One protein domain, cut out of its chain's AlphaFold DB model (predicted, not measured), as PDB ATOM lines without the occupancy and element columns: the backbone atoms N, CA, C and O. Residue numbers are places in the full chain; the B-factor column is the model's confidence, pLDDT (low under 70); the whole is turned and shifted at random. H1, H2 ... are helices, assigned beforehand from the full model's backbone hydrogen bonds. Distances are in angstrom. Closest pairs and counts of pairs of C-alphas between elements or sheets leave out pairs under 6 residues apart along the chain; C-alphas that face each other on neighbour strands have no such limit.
ATOM      1  N   TYR A 732     158.987 179.543 162.159       94.00
ATOM      2  CA  TYR A 732     160.392 179.385 162.503       94.00
ATOM      3  C   TYR A 732     160.609 178.229 163.482       94.00
ATOM      4  O   TYR A 732     160.023 178.180 164.563       94.00
ATOM      5  N   GLY A 733     161.481 177.298 163.097       90.81
ATOM      6  CA  GLY A 733     161.841 176.138 163.914       90.81
ATOM      7  C   GLY A 733     160.762 175.053 164.024       90.81
ATOM      8  O   GLY A 733     160.998 174.064 164.715       90.81
ATOM      9  N   LEU A 734     159.610 175.188 163.353       93.69
ATOM     10  CA  LEU A 734     158.573 174.155 163.382       93.69
ATOM     11  C   LEU A 734     158.999 172.909 162.583       93.69
ATOM     12  O   LEU A 734     159.528 173.033 161.471       93.69
ATOM     13  N   PRO A 735     158.729 171.690 163.084       93.38
ATOM     14  CA  PRO A 735     158.921 170.480 162.294       93.38
ATOM     15  C   PRO A 735     157.913 170.423 161.138       93.38
ATOM     16  O   PRO A 735     156.796 170.933 161.238       93.38
ATOM     17  N   LEU A 736     158.262 169.717 160.052       90.38
ATOM     18  CA  LEU A 736     157.399 169.588 158.863       90.38
ATOM     19  C   LEU A 736     155.969 169.146 159.208       90.38
ATOM     20  O   LEU A 736     155.021 169.640 158.609       90.38
ATOM     21  N   SER A 737     155.793 168.254 160.185       90.00
ATOM     22  CA  SER A 737     154.478 167.757 160.615       90.00
ATOM     23  C   SER A 737     153.573 168.814 161.257       90.00
ATOM     24  O   SER A 737     152.366 168.589 161.350       90.00
ATOM     25  N   GLU A 738     154.140 169.928 161.721       92.56
ATOM     26  CA  GLU A 738     153.424 171.022 162.388       92.56
ATOM     27  C   GLU A 738     153.226 172.244 161.487       92.56
ATOM     28  O   GLU A 738     152.409 173.110 161.807       92.56
ATOM     29  N   LEU A 739     153.905 172.293 160.334       93.38
ATOM     30  CA  LEU A 739     153.688 173.346 159.348       93.38
ATOM     31  C   LEU A 739     152.231 173.378 158.891       93.38
ATOM     32  O   LEU A 739     151.589 172.360 158.614       93.38
ATOM     33  N   ILE A 740     151.701 174.589 158.766       92.31
ATOM     34  CA  ILE A 740     150.359 174.803 158.243       92.31
ATOM     35  C   ILE A 740     150.381 174.479 156.746       92.31
ATOM     36  O   ILE A 740     151.199 174.999 155.992       92.31
ATOM     37  N   HIS A 741     149.434 173.659 156.282       93.31
ATOM     38  CA  HIS A 741     149.265 173.352 154.855       93.31
ATOM     39  C   HIS A 741     148.575 174.517 154.122       93.31
ATOM     40  O   HIS A 741     147.478 174.369 153.569       93.31
ATOM     41  N   ASP A 742     149.176 175.702 154.195       93.38
ATOM     42  CA  ASP A 742     148.626 176.947 153.677       93.38
ATOM     43  C   ASP A 742     148.841 177.056 152.161       93.38
ATOM     44  O   ASP A 742     149.797 177.649 151.670       93.38
ATOM     45  N   HIS A 743     147.925 176.463 151.397       92.00
ATOM     46  CA  HIS A 743     147.910 176.577 149.935       92.00
ATOM     47  C   HIS A 743     147.811 178.023 149.415       92.00
ATOM     48  O   HIS A 743     148.318 178.294 148.331       92.00
ATOM     49  N   TRP A 744     147.227 178.961 150.173       95.62
ATOM     50  CA  TRP A 744     147.183 180.367 149.761       95.62
ATOM     51  C   TRP A 744     148.555 181.018 149.850       95.62
ATOM     52  O   TRP A 744     148.951 181.737 148.936       95.62
ATOM     53  N   LEU A 745     149.308 180.705 150.908       96.12
ATOM     54  CA  LEU A 745     150.704 181.115 151.012       96.12
ATOM     55  C   LEU A 745     151.537 180.532 149.864       96.12
ATOM     56  O   LEU A 745     152.337 181.249 149.284       96.12
ATOM     57  N   LEU A 746     151.314 179.275 149.465       95.19
ATOM     58  CA  LEU A 746     152.015 178.697 148.311       95.19
ATOM     59  C   LEU A 746     151.743 179.453 146.999       95.19
ATOM     60  O   LEU A 746     152.679 179.664 146.224       95.19
ATOM     61  N   TYR A 747     150.498 179.885 146.755       93.19
ATOM     62  CA  TYR A 747     150.180 180.754 145.615       93.19
ATOM     63  C   TYR A 747     150.934 182.086 145.718       93.19
ATOM     64  O   TYR A 747     151.609 182.487 144.769       93.19
ATOM     65  N   ALA A 748     150.877 182.727 146.890       96.38
ATOM     66  CA  ALA A 748     151.522 184.011 147.135       96.38
ATOM     67  C   ALA A 748     153.047 183.952 146.950       96.38
ATOM     68  O   ALA A 748     153.608 184.814 146.284       96.38
ATOM     69  N   LEU A 749     153.718 182.923 147.480       95.69
ATOM     70  CA  LEU A 749     155.169 182.742 147.349       95.69
ATOM     71  C   LEU A 749     155.584 182.520 145.893       95.69
ATOM     72  O   LEU A 749     156.595 183.068 145.459       95.69
ATOM     73  N   ASN A 750     154.805 181.746 145.130       92.25
ATOM     74  CA  ASN A 750     155.068 181.531 143.708       92.25
ATOM     75  C   ASN A 750     154.990 182.839 142.907       92.25
ATOM     76  O   ASN A 750     155.783 183.043 141.990       92.25
ATOM     77  N   GLU A 751     154.044 183.720 143.232       93.19
ATOM     78  CA  GLU A 751     153.911 185.019 142.567       93.19
ATOM     79  C   GLU A 751     154.963 186.017 143.036       93.19
ATOM     80  O   GLU A 751     155.639 186.623 142.208       93.19
ATOM     81  N   LEU A 752     155.166 186.130 144.348       95.62
ATOM     82  CA  LEU A 752     156.160 187.024 144.926       95.62
ATOM     83  C   LEU A 752     157.563 186.691 144.416       95.62
ATOM     84  O   LEU A 752     158.279 187.598 144.011       95.62
ATOM     85  N   TYR A 753     157.930 185.408 144.335       94.88
ATOM     86  CA  TYR A 753     159.229 184.981 143.809       94.88
ATOM     87  C   TYR A 753     159.471 185.430 142.358       94.88
ATOM     88  O   TYR A 753     160.616 185.671 141.983       94.88
ATOM     89  N   ARG A 754     158.423 185.563 141.529       91.81
ATOM     90  CA  ARG A 754     158.565 186.046 140.141       91.81
ATOM     91  C   ARG A 754     158.919 187.530 140.076       91.81
ATOM     92  O   ARG A 754     159.619 187.922 139.150       91.81
ATOM     93  N   TYR A 755     158.439 188.324 141.031       94.62
ATOM     94  CA  TYR A 755     158.700 189.764 141.092       94.62
ATOM     95  C   TYR A 755     159.944 190.103 141.924       94.62
ATOM     96  O   TYR A 755     160.745 190.939 141.517       94.62
ATOM     97  N   ARG A 756     160.131 189.433 143.066       95.31
ATOM     98  CA  ARG A 756     161.261 189.588 143.994       95.31
ATOM     99  C   ARG A 756     161.841 188.211 144.342       95.31
ATOM    100  O   ARG A 756     161.431 187.595 145.328       95.31
ATOM    101  N   PRO A 757     162.767 187.679 143.524       93.81
ATOM    102  CA  PRO A 757     163.352 186.367 143.766       93.81
ATOM    103  C   PRO A 757     164.118 186.323 145.091       93.81
ATOM    104  O   PRO A 757     165.090 187.048 145.287       93.81
ATOM    105  N   ASN A 758     163.718 185.417 145.984       93.25
ATOM    106  CA  ASN A 758     164.415 185.149 147.239       93.25
ATOM    107  C   ASN A 758     164.434 183.629 147.499       93.25
ATOM    108  O   ASN A 758     163.361 183.012 147.514       93.25
ATOM    109  N   PRO A 759     165.611 183.000 147.696       91.81
ATOM    110  CA  PRO A 759     165.715 181.567 147.985       91.81
ATOM    111  C   PRO A 759     164.870 181.114 149.180       91.81
ATOM    112  O   PRO A 759     164.285 180.032 149.129       91.81
ATOM    113  N   LEU A 760     164.709 181.974 150.192       92.75
ATOM    114  CA  LEU A 760     163.914 181.694 151.390       92.75
ATOM    115  C   LEU A 760     162.463 181.310 151.053       92.75
ATOM    116  O   LEU A 760     161.883 180.423 151.677       92.75
ATOM    117  N   TYR A 761     161.871 181.948 150.037       93.19
ATOM    118  CA  TYR A 761     160.489 181.686 149.623       93.19
ATOM    119  C   TYR A 761     160.349 180.306 148.988       93.19
ATOM    120  O   TYR A 761     159.387 179.591 149.259       93.19
ATOM    121  N   LEU A 762     161.322 179.936 148.148       88.94
ATOM    122  CA  LEU A 762     161.370 178.623 147.516       88.94
ATOM    123  C   LEU A 762     161.533 177.537 148.575       88.94
ATOM    124  O   LEU A 762     160.762 176.582 148.593       88.94
ATOM    125  N   GLU A 763     162.506 177.694 149.471       91.19
ATOM    126  CA  GLU A 763     162.782 176.728 150.534       91.19
ATOM    127  C   GLU A 763     161.548 176.487 151.406       91.19
ATOM    128  O   GLU A 763     161.150 175.339 151.617       91.19
ATOM    129  N   HIS A 764     160.877 177.555 151.833       94.31
ATOM    130  CA  HIS A 764     159.676 177.431 152.648       94.31
ATOM    131  C   HIS A 764     158.488 176.824 151.880       94.31
ATOM    132  O   HIS A 764     157.771 175.968 152.406       94.31
ATOM    133  N   ALA A 765     158.301 177.178 150.602       92.56
ATOM    134  CA  ALA A 765     157.282 176.554 149.761       92.56
ATOM    135  C   ALA A 765     157.513 175.036 149.603       92.56
ATOM    136  O   ALA A 765     156.561 174.252 149.684       92.56
ATOM    137  N   LEU A 766     158.772 174.607 149.440       90.75
ATOM    138  CA  LEU A 766     159.150 173.190 149.396       90.75
ATOM    139  C   LEU A 766     158.863 172.483 150.730       90.75
ATOM    140  O   LEU A 766     158.343 171.367 150.724       90.75
ATOM    141  N   GLN A 767     159.141 173.126 151.867       92.75
ATOM    142  CA  GLN A 767     158.830 172.579 153.192       92.75
ATOM    143  C   GLN A 767     157.325 172.330 153.372       92.75
ATOM    144  O   GLN A 767     156.927 171.227 153.760       92.75
ATOM    145  N   ILE A 768     156.472 173.300 153.025       93.50
ATOM    146  CA  ILE A 768     155.010 173.131 153.091       93.50
ATOM    147  C   ILE A 768     154.551 172.020 152.131       93.50
ATOM    148  O   ILE A 768     153.738 171.174 152.509       93.50
ATOM    149  N   ALA A 769     155.077 171.972 150.901       91.44
ATOM    150  CA  ALA A 769     154.732 170.922 149.941       91.44
ATOM    151  C   ALA A 769     155.116 169.522 150.457       91.44
ATOM    152  O   ALA A 769     154.306 168.594 150.390       91.44
ATOM    153  N   HIS A 770     156.307 169.370 151.039       90.88
ATOM    154  CA  HIS A 770     156.740 168.122 151.667       90.88
ATOM    155  C   HIS A 770     155.852 167.729 152.849       90.88
ATOM    156  O   HIS A 770     155.436 166.571 152.932       90.88
ATOM    157  N   SER A 771     155.503 168.684 153.713       93.00
ATOM    158  CA  SER A 771     154.567 168.478 154.824       93.00
ATOM    159  C   SER A 771     153.213 167.944 154.331       93.00
ATOM    160  O   SER A 771     152.728 166.895 154.778       93.00
ATOM    161  N   ILE A 772     152.653 168.573 153.290       92.75
ATOM    162  CA  ILE A 772     151.439 168.091 152.630       92.75
ATOM    163  C   ILE A 772     151.640 166.655 152.135       92.75
ATOM    164  O   ILE A 772     150.845 165.777 152.474       92.75
ATOM    165  N   MET A 773     152.699 166.380 151.376       90.12
ATOM    166  CA  MET A 773     152.965 165.063 150.792       90.12
ATOM    167  C   MET A 773     153.153 163.945 151.829       90.12
ATOM    168  O   MET A 773     152.802 162.799 151.528       90.12
ATOM    169  N   GLN A 774     153.695 164.247 153.014       91.12
ATOM    170  CA  GLN A 774     153.854 163.295 154.122       91.12
ATOM    171  C   GLN A 774     152.511 162.929 154.768       91.12
ATOM    172  O   GLN A 774     152.309 161.794 155.189       91.12
ATOM    173  N   SER A 775     151.560 163.864 154.794       91.62
ATOM    174  CA  SER A 775     150.229 163.648 155.380       91.62
ATOM    175  C   SER A 775     149.236 162.892 154.477       91.62
ATOM    176  O   SER A 775     148.107 162.609 154.891       91.62
ATOM    177  N   GLN A 776     149.616 162.606 153.228       93.00
ATOM    178  CA  GLN A 776     148.736 162.001 152.229       93.00
ATOM    179  C   GLN A 776     148.566 160.490 152.451       93.00
ATOM    180  O   GLN A 776     149.527 159.753 152.664       93.00
ATOM    181  N   ASN A 777     147.339 159.987 152.309       93.69
ATOM    182  CA  ASN A 777     147.057 158.553 152.317       93.69
ATOM    183  C   ASN A 777     147.558 157.895 151.013       93.69
ATOM    184  O   ASN A 777     146.847 157.887 150.006       93.69
ATOM    185  N   ARG A 778     148.775 157.336 151.016       90.19
ATOM    186  CA  ARG A 778     149.374 156.660 149.841       90.19
ATOM    187  C   ARG A 778     149.000 155.184 149.730       90.19
ATOM    188  O   ARG A 778     148.676 154.717 148.641       90.19
ATOM    189  N   GLU A 779     148.972 154.488 150.862       91.44
ATOM    190  CA  GLU A 779     148.653 153.056 150.960       91.44
ATOM    191  C   GLU A 779     147.500 152.818 151.947       91.44
ATOM    192  O   GLU A 779     147.677 152.244 153.020       91.44
ATOM    193  N   PRO A 780     146.299 153.346 151.659       91.50
ATOM    194  CA  PRO A 780     145.158 153.147 152.537       91.50
ATOM    195  C   PRO A 780     144.569 151.740 152.407       91.50
ATOM    196  O   PRO A 780     144.597 151.133 151.341       91.50
ATOM    197  N   VAL A 781     143.914 151.292 153.483       89.38
ATOM    198  CA  VAL A 781     143.118 150.052 153.515       89.38
ATOM    199  C   VAL A 781     142.010 150.062 152.457       89.38
ATOM    200  O   VAL A 781     141.724 149.036 151.849       89.38
ATOM    201  N   TYR A 782     141.391 151.223 152.219       90.62
ATOM    202  CA  TYR A 782     140.357 151.376 151.201       90.62
ATOM    203  C   TYR A 782     140.912 152.104 149.967       90.62
ATOM    204  O   TYR A 782     141.454 153.202 150.113       90.62
ATOM    205  N   PRO A 783     140.773 151.546 148.750       91.06
ATOM    206  CA  PRO A 783     141.393 152.097 147.544       91.06
ATOM    207  C   PRO A 783     140.899 153.505 147.183       91.06
ATOM    208  O   PRO A 783     141.672 154.304 146.661       91.06
ATOM    209  N   ASP A 784     139.650 153.838 147.513       89.81
ATOM    210  CA  ASP A 784     139.044 155.162 147.321       89.81
ATOM    211  C   ASP A 784     139.641 156.255 148.219       89.81
ATOM    212  O   ASP A 784     139.422 157.443 147.995       89.81
ATOM    213  N   TRP A 785     140.418 155.881 149.238       91.19
ATOM    214  CA  TRP A 785     141.113 156.838 150.098       91.19
ATOM    215  C   TRP A 785     142.476 157.240 149.528       91.19
ATOM    216  O   TRP A 785     143.143 158.099 150.111       91.19
ATOM    217  N   ARG A 786     142.936 156.632 148.428       90.94
ATOM    218  CA  ARG A 786     144.268 156.902 147.876       90.94
ATOM    219  C   ARG A 786     144.361 158.356 147.416       90.94
ATOM    220  O   ARG A 786     143.483 158.857 146.724       90.94
ATOM    221  N   GLY A 787     145.420 159.044 147.830       89.12
ATOM    222  CA  GLY A 787     145.641 160.458 147.524       89.12
ATOM    223  C   GLY A 787     144.851 161.434 148.404       89.12
ATOM    224  O   GLY A 787     145.026 162.646 148.283       89.12
ATOM    225  N   SER A 788     144.005 160.929 149.306       92.44
ATOM    226  CA  SER A 788     143.222 161.750 150.227       92.44
ATOM    227  C   SER A 788     143.991 162.132 151.497       92.44
ATOM    228  O   SER A 788     145.104 161.663 151.731       92.44
ATOM    229  N   TYR A 789     143.373 162.956 152.347       93.25
ATOM    230  CA  TYR A 789     143.952 163.425 153.606       93.25
ATOM    231  C   TYR A 789     142.962 163.250 154.754       93.25
ATOM    232  O   TYR A 789     141.751 163.386 154.556       93.25
ATOM    233  N   TYR A 790     143.497 163.023 155.957       91.06
ATOM    234  CA  TYR A 790     142.779 162.606 157.168       91.06
ATOM    235  C   TYR A 790     142.206 161.183 157.110       91.06
ATOM    236  O   TYR A 790     142.149 160.537 156.063       91.06
ATOM    237  N   ARG A 791     141.801 160.681 158.282       88.31
ATOM    238  CA  ARG A 791     141.144 159.384 158.469       88.31
ATOM    239  C   ARG A 791     139.939 159.579 159.409       88.31
ATOM    240  O   ARG A 791     140.149 159.832 160.593       88.31
ATOM    241  N   PRO A 792     138.688 159.525 158.910       87.56
ATOM    242  CA  PRO A 792     138.317 159.312 157.512       87.56
ATOM    243  C   PRO A 792     138.664 160.522 156.614       87.56
ATOM    244  O   PRO A 792     138.756 161.648 157.120       87.56
ATOM    245  N   PRO A 793     138.816 160.305 155.295       91.19
ATOM    246  CA  PRO A 793     139.071 161.363 154.323       91.19
ATOM    247  C   PRO A 793     138.039 162.490 154.328       91.19
ATOM    248  O   PRO A 793     136.861 162.281 154.633       91.19
ATOM    249  N   ARG A 794     138.461 163.698 153.936       90.31
ATOM    250  CA  ARG A 794     137.576 164.866 153.793       90.31
ATOM    251  C   ARG A 794     137.821 165.585 152.469       90.31
ATOM    252  O   ARG A 794     138.958 165.904 152.151       90.31
ATOM    253  N   SER A 795     136.747 165.932 151.760       88.56
ATOM    254  CA  SER A 795     136.823 166.543 150.424       88.56
ATOM    255  C   SER A 795     137.536 167.897 150.402       88.56
ATOM    256  O   SER A 795     138.484 168.057 149.645       88.56
ATOM    257  N   THR A 796     137.131 168.861 151.242       88.38
ATOM    258  CA  THR A 796     137.734 170.208 151.232       88.38
ATOM    259  C   THR A 796     139.231 170.182 151.550       88.38
ATOM    260  O   THR A 796     139.990 170.731 150.761       88.38
ATOM    261  N   PRO A 797     139.702 169.519 152.627       90.38
ATOM    262  CA  PRO A 797     141.135 169.406 152.859       90.38
ATOM    263  C   PRO A 797     141.911 168.695 151.760       90.38
ATOM    264  O   PRO A 797     143.073 169.037 151.561       90.38
ATOM    265  N   THR A 798     141.299 167.709 151.096       92.19
ATOM    266  CA  THR A 798     141.918 167.045 149.952       92.19
ATOM    267  C   THR A 798     142.077 168.001 148.786       92.19
ATOM    268  O   THR A 798     143.194 168.142 148.313       92.19
ATOM    269  N   ALA A 799     141.021 168.718 148.397       89.12
ATOM    270  CA  ALA A 799     141.088 169.692 147.311       89.12
ATOM    271  C   ALA A 799     142.199 170.733 147.542       89.12
ATOM    272  O   ALA A 799     143.112 170.839 146.727       89.12
ATOM    273  N   THR A 800     142.210 171.401 148.702       90.06
ATOM    274  CA  THR A 800     143.171 172.486 148.973       90.06
ATOM    275  C   THR A 800     144.621 172.001 149.080       90.06
ATOM    276  O   THR A 800     145.550 172.713 148.714       90.06
ATOM    277  N   ARG A 801     144.856 170.783 149.581       92.06
ATOM    278  CA  ARG A 801     146.209 170.197 149.655       92.06
ATOM    279  C   ARG A 801     146.693 169.691 148.302       92.06
ATOM    280  O   ARG A 801     147.881 169.801 148.010       92.06
ATOM    281  N   THR A 802     145.791 169.153 147.485       88.19
ATOM    282  CA  THR A 802     146.095 168.773 146.103       88.19
ATOM    283  C   THR A 802     146.484 170.003 145.288       88.19
ATOM    284  O   THR A 802     147.519 169.968 144.631       88.19
ATOM    285  N   GLU A 803     145.733 171.099 145.412       84.62
ATOM    286  CA  GLU A 803     146.081 172.405 144.840       84.62
ATOM    287  C   GLU A 803     147.484 172.868 145.263       84.62
ATOM    288  O   GLU A 803     148.350 173.081 144.415       84.62
ATOM    289  N   GLY A 804     147.755 172.917 146.574       82.69
ATOM    290  CA  GLY A 804     149.075 173.295 147.091       82.69
ATOM    291  C   GLY A 804     150.217 172.404 146.579       82.69
ATOM    292  O   GLY A 804     151.300 172.890 146.261       82.69
ATOM    293  N   SER A 805     149.973 171.098 146.430       76.00
ATOM    294  CA  SER A 805     150.980 170.142 145.940       76.00
ATOM    295  C   SER A 805     151.296 170.314 144.450       76.00
ATOM    296  O   SER A 805     152.413 170.024 144.027       76.00
ATOM    297  N   MET A 806     150.335 170.774 143.640       70.12
ATOM    298  CA  MET A 806     150.549 171.029 142.209       70.12
ATOM    299  C   MET A 806     151.411 172.270 141.963       70.12
ATOM    300  O   MET A 806     152.129 172.330 140.969       70.12
ATOM    301  N   LEU A 807     151.407 173.245 142.875       59.00
ATOM    302  CA  LEU A 807     152.248 174.433 142.724       59.00
ATOM    303  C   LEU A 807     153.730 174.076 142.724       59.00
ATOM    304  O   LEU A 807     154.454 174.579 141.871       59.00
ATOM    305  N   HIS A 808     154.160 173.140 143.576       53.94
ATOM    306  CA  HIS A 808     155.542 172.649 143.619       53.94
ATOM    307  C   HIS A 808     156.079 172.253 142.230       53.94
ATOM    308  O   HIS A 808     157.231 172.540 141.903       53.94
ATOM    309  N   THR A 809     155.262 171.607 141.390       49.44
ATOM    310  CA  THR A 809     155.685 171.146 140.054       49.44
ATOM    311  C   THR A 809     155.685 172.251 138.993       49.44
ATOM    312  O   THR A 809     156.278 172.065 137.932       49.44
ATOM    313  N   SER A 810     155.061 173.398 139.277       49.16
ATOM    314  CA  SER A 810     154.947 174.550 138.368       49.16
ATOM    315  C   SER A 810     155.996 175.649 138.592       49.16
ATOM    316  O   SER A 810     156.095 176.568 137.779       49.16
ATOM    317  N   TRP A 811     156.799 175.564 139.662       52.56
ATOM    318  CA  TRP A 811     157.854 176.545 139.928       52.56
ATOM    319  C   TRP A 811     158.950 176.478 138.848       52.56
ATOM    320  O   TRP A 811     159.475 175.393 138.568       52.56
ATOM    321  N   PRO A 812     159.368 177.626 138.277       50.38
ATOM    322  CA  PRO A 812     160.442 177.677 137.282       50.38
ATOM    323  C   PRO A 812     161.750 177.037 137.772       50.38
ATOM    324  O   PRO A 812     162.427 176.343 137.011       50.38
ATOM    325  N   ALA A 813     162.075 177.203 139.059       43.72
ATOM    326  CA  ALA A 813     163.253 176.609 139.689       43.72
ATOM    327  C   ALA A 813     163.147 175.079 139.821       43.72
ATOM    328  O   ALA A 813     164.119 174.381 139.538       43.72
ATOM    329  N   THR A 814     161.973 174.530 140.153       45.06
ATOM    330  CA  THR A 814     161.746 173.074 140.214       45.06
ATOM    331  C   THR A 814     161.809 172.444 138.824       45.06
ATOM    332  O   THR A 814     162.379 171.371 138.665       45.06
ATOM    333  N   LEU A 815     161.327 173.133 137.782       45.12
ATOM    334  CA  LEU A 815     161.532 172.719 136.388       45.12
ATOM    335  C   LEU A 815     163.020 172.729 135.996       45.12
ATOM    336  O   LEU A 815     163.458 171.844 135.260       45.12
ATOM    337  N   LEU A 816     163.812 173.677 136.512       37.75
ATOM    338  CA  LEU A 816     165.266 173.725 136.316       37.75
ATOM    339  C   LEU A 816     165.998 172.598 137.068       37.75
ATOM    340  O   LEU A 816     166.882 171.955 136.499       37.75
ATOM    341  N   ILE A 817     165.615 172.325 138.318       40.06
ATOM    342  CA  ILE A 817     166.188 171.269 139.167       40.06
ATOM    343  C   ILE A 817     165.802 169.882 138.632       40.06
ATOM    344  O   ILE A 817     166.676 169.039 138.457       40.06
ATOM    345  N   CYS A 818     164.542 169.654 138.250       39.38
ATOM    346  CA  CYS A 818     164.108 168.413 137.600       39.38
ATOM    347  C   CYS A 818     164.750 168.209 136.217       39.38
ATOM    348  O   CYS A 818     164.992 167.068 135.827       39.38
ATOM    349  N   ARG A 819     165.065 169.281 135.470       36.41
ATOM    350  CA  ARG A 819     165.854 169.184 134.224       36.41
ATOM    351  C   ARG A 819     167.325 168.846 134.480       36.41
ATOM    352  O   ARG A 819     167.902 168.121 133.676       36.41
ATOM    353  N   LYS A 820     167.923 169.331 135.575       34.06
ATOM    354  CA  LYS A 820     169.290 168.955 135.982       34.06
ATOM    355  C   LYS A 820     169.364 167.523 136.521       34.06
ATOM    356  O   LYS A 820     170.295 166.814 136.173       34.06
ATOM    357  N   LEU A 821     168.363 167.074 137.277       34.53
ATOM    358  CA  LEU A 821     168.288 165.706 137.811       34.53
ATOM    359  C   LEU A 821     167.913 164.644 136.766       34.53
ATOM    360  O   LEU A 821     168.155 163.477 137.006       34.53
ATOM    361  N   LYS A 822     167.354 165.022 135.607       33.75
ATOM    362  CA  LYS A 822     167.190 164.118 134.445       33.75
ATOM    363  C   LYS A 822     168.450 163.985 133.576       33.75
ATOM    364  O   LYS A 822     168.423 163.258 132.588       33.75
ATOM    365  N   LYS A 823     169.505 164.752 133.874       30.73
ATOM    366  CA  LYS A 823     170.804 164.713 133.179       30.73
ATOM    367  C   LYS A 823     171.878 163.922 133.944       30.73
ATOM    368  O   LYS A 823     172.984 163.797 133.429       30.73
ATOM    369  N   PHE A 824     171.535 163.408 135.121       30.59
ATOM    370  CA  PHE A 824     172.241 162.356 135.850       30.59
ATOM    371  C   PHE A 824     171.342 161.120 135.861       30.59
ATOM    372  O   PHE A 824     171.897 160.007 135.957       30.59
TER     373      PHE A 824
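What this domain is: This is residues 732 to 824 of the 824 residues of an uncharacterized protein of Candidatus Scalindua rubra (UniProt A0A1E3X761). Three helices make a short up-and-down bundle, H2 running back against H1 and H3, and H3 is shifted along so that part of it alone meets the other two. H4 turns off near the last end of H3 as a small arm whose tip, residues 819 to 824, sticks out, while the loop of residues 775 to 794 reaches away between H2 and H3. The printed part has 93 residues, with four named helices, H1 to H4 in chain order, and no named strand: the class is all helix. It is only just compact, close to loose, with a radius of gyration of the C-alphas of 14.5 A and spans of 42 by 33 by 23 A.

How they stand to each other: Start at H2, residues 759 to 774. Its residues 761 to 768 touch H1, residues 743 to 755, in a hairpin at a shallow tilt of 26 degrees, opposite ways; the closest C-alphas, Leu 746 and Ala 765, are 5.9 A apart. H3, residues 795 to 810, touches H2 with residues 801 to 808 alone, also a hairpin, at a steep tilt of 43 degrees; look at C-alphas 769 and 805, the closest, 5.5 A apart. H3 touches H1 at 22 degrees, the same way, C-alphas 743 and 804 coming closest at 4.5 A. H4, residues 812 to 821, is close to H3 but not clearly touching; the closest C-alphas, 809 and 815, are 7.1 A apart. Each O i to N i+4 pair is within hydrogen-bond range in H2 and H4, but 8 of 9 in H1 and 9 of 12 in H3.

Where its parts are: Find C-alpha 743 at (147.910, 176.577, 149.935), where H1 begins its 19.2 A. H2 covers 22.6 A and H3 23.2 A. H4 ends at C-alpha 821, (168.288, 165.706, 137.811).

The domain as a whole: The C-alphas of Arg 756 and Val 781, the farthest apart, are 44.5 A apart. The printed part has no cut, and the link from H2 to H3 is long. Residues 807 to 824 have pLDDT under 70.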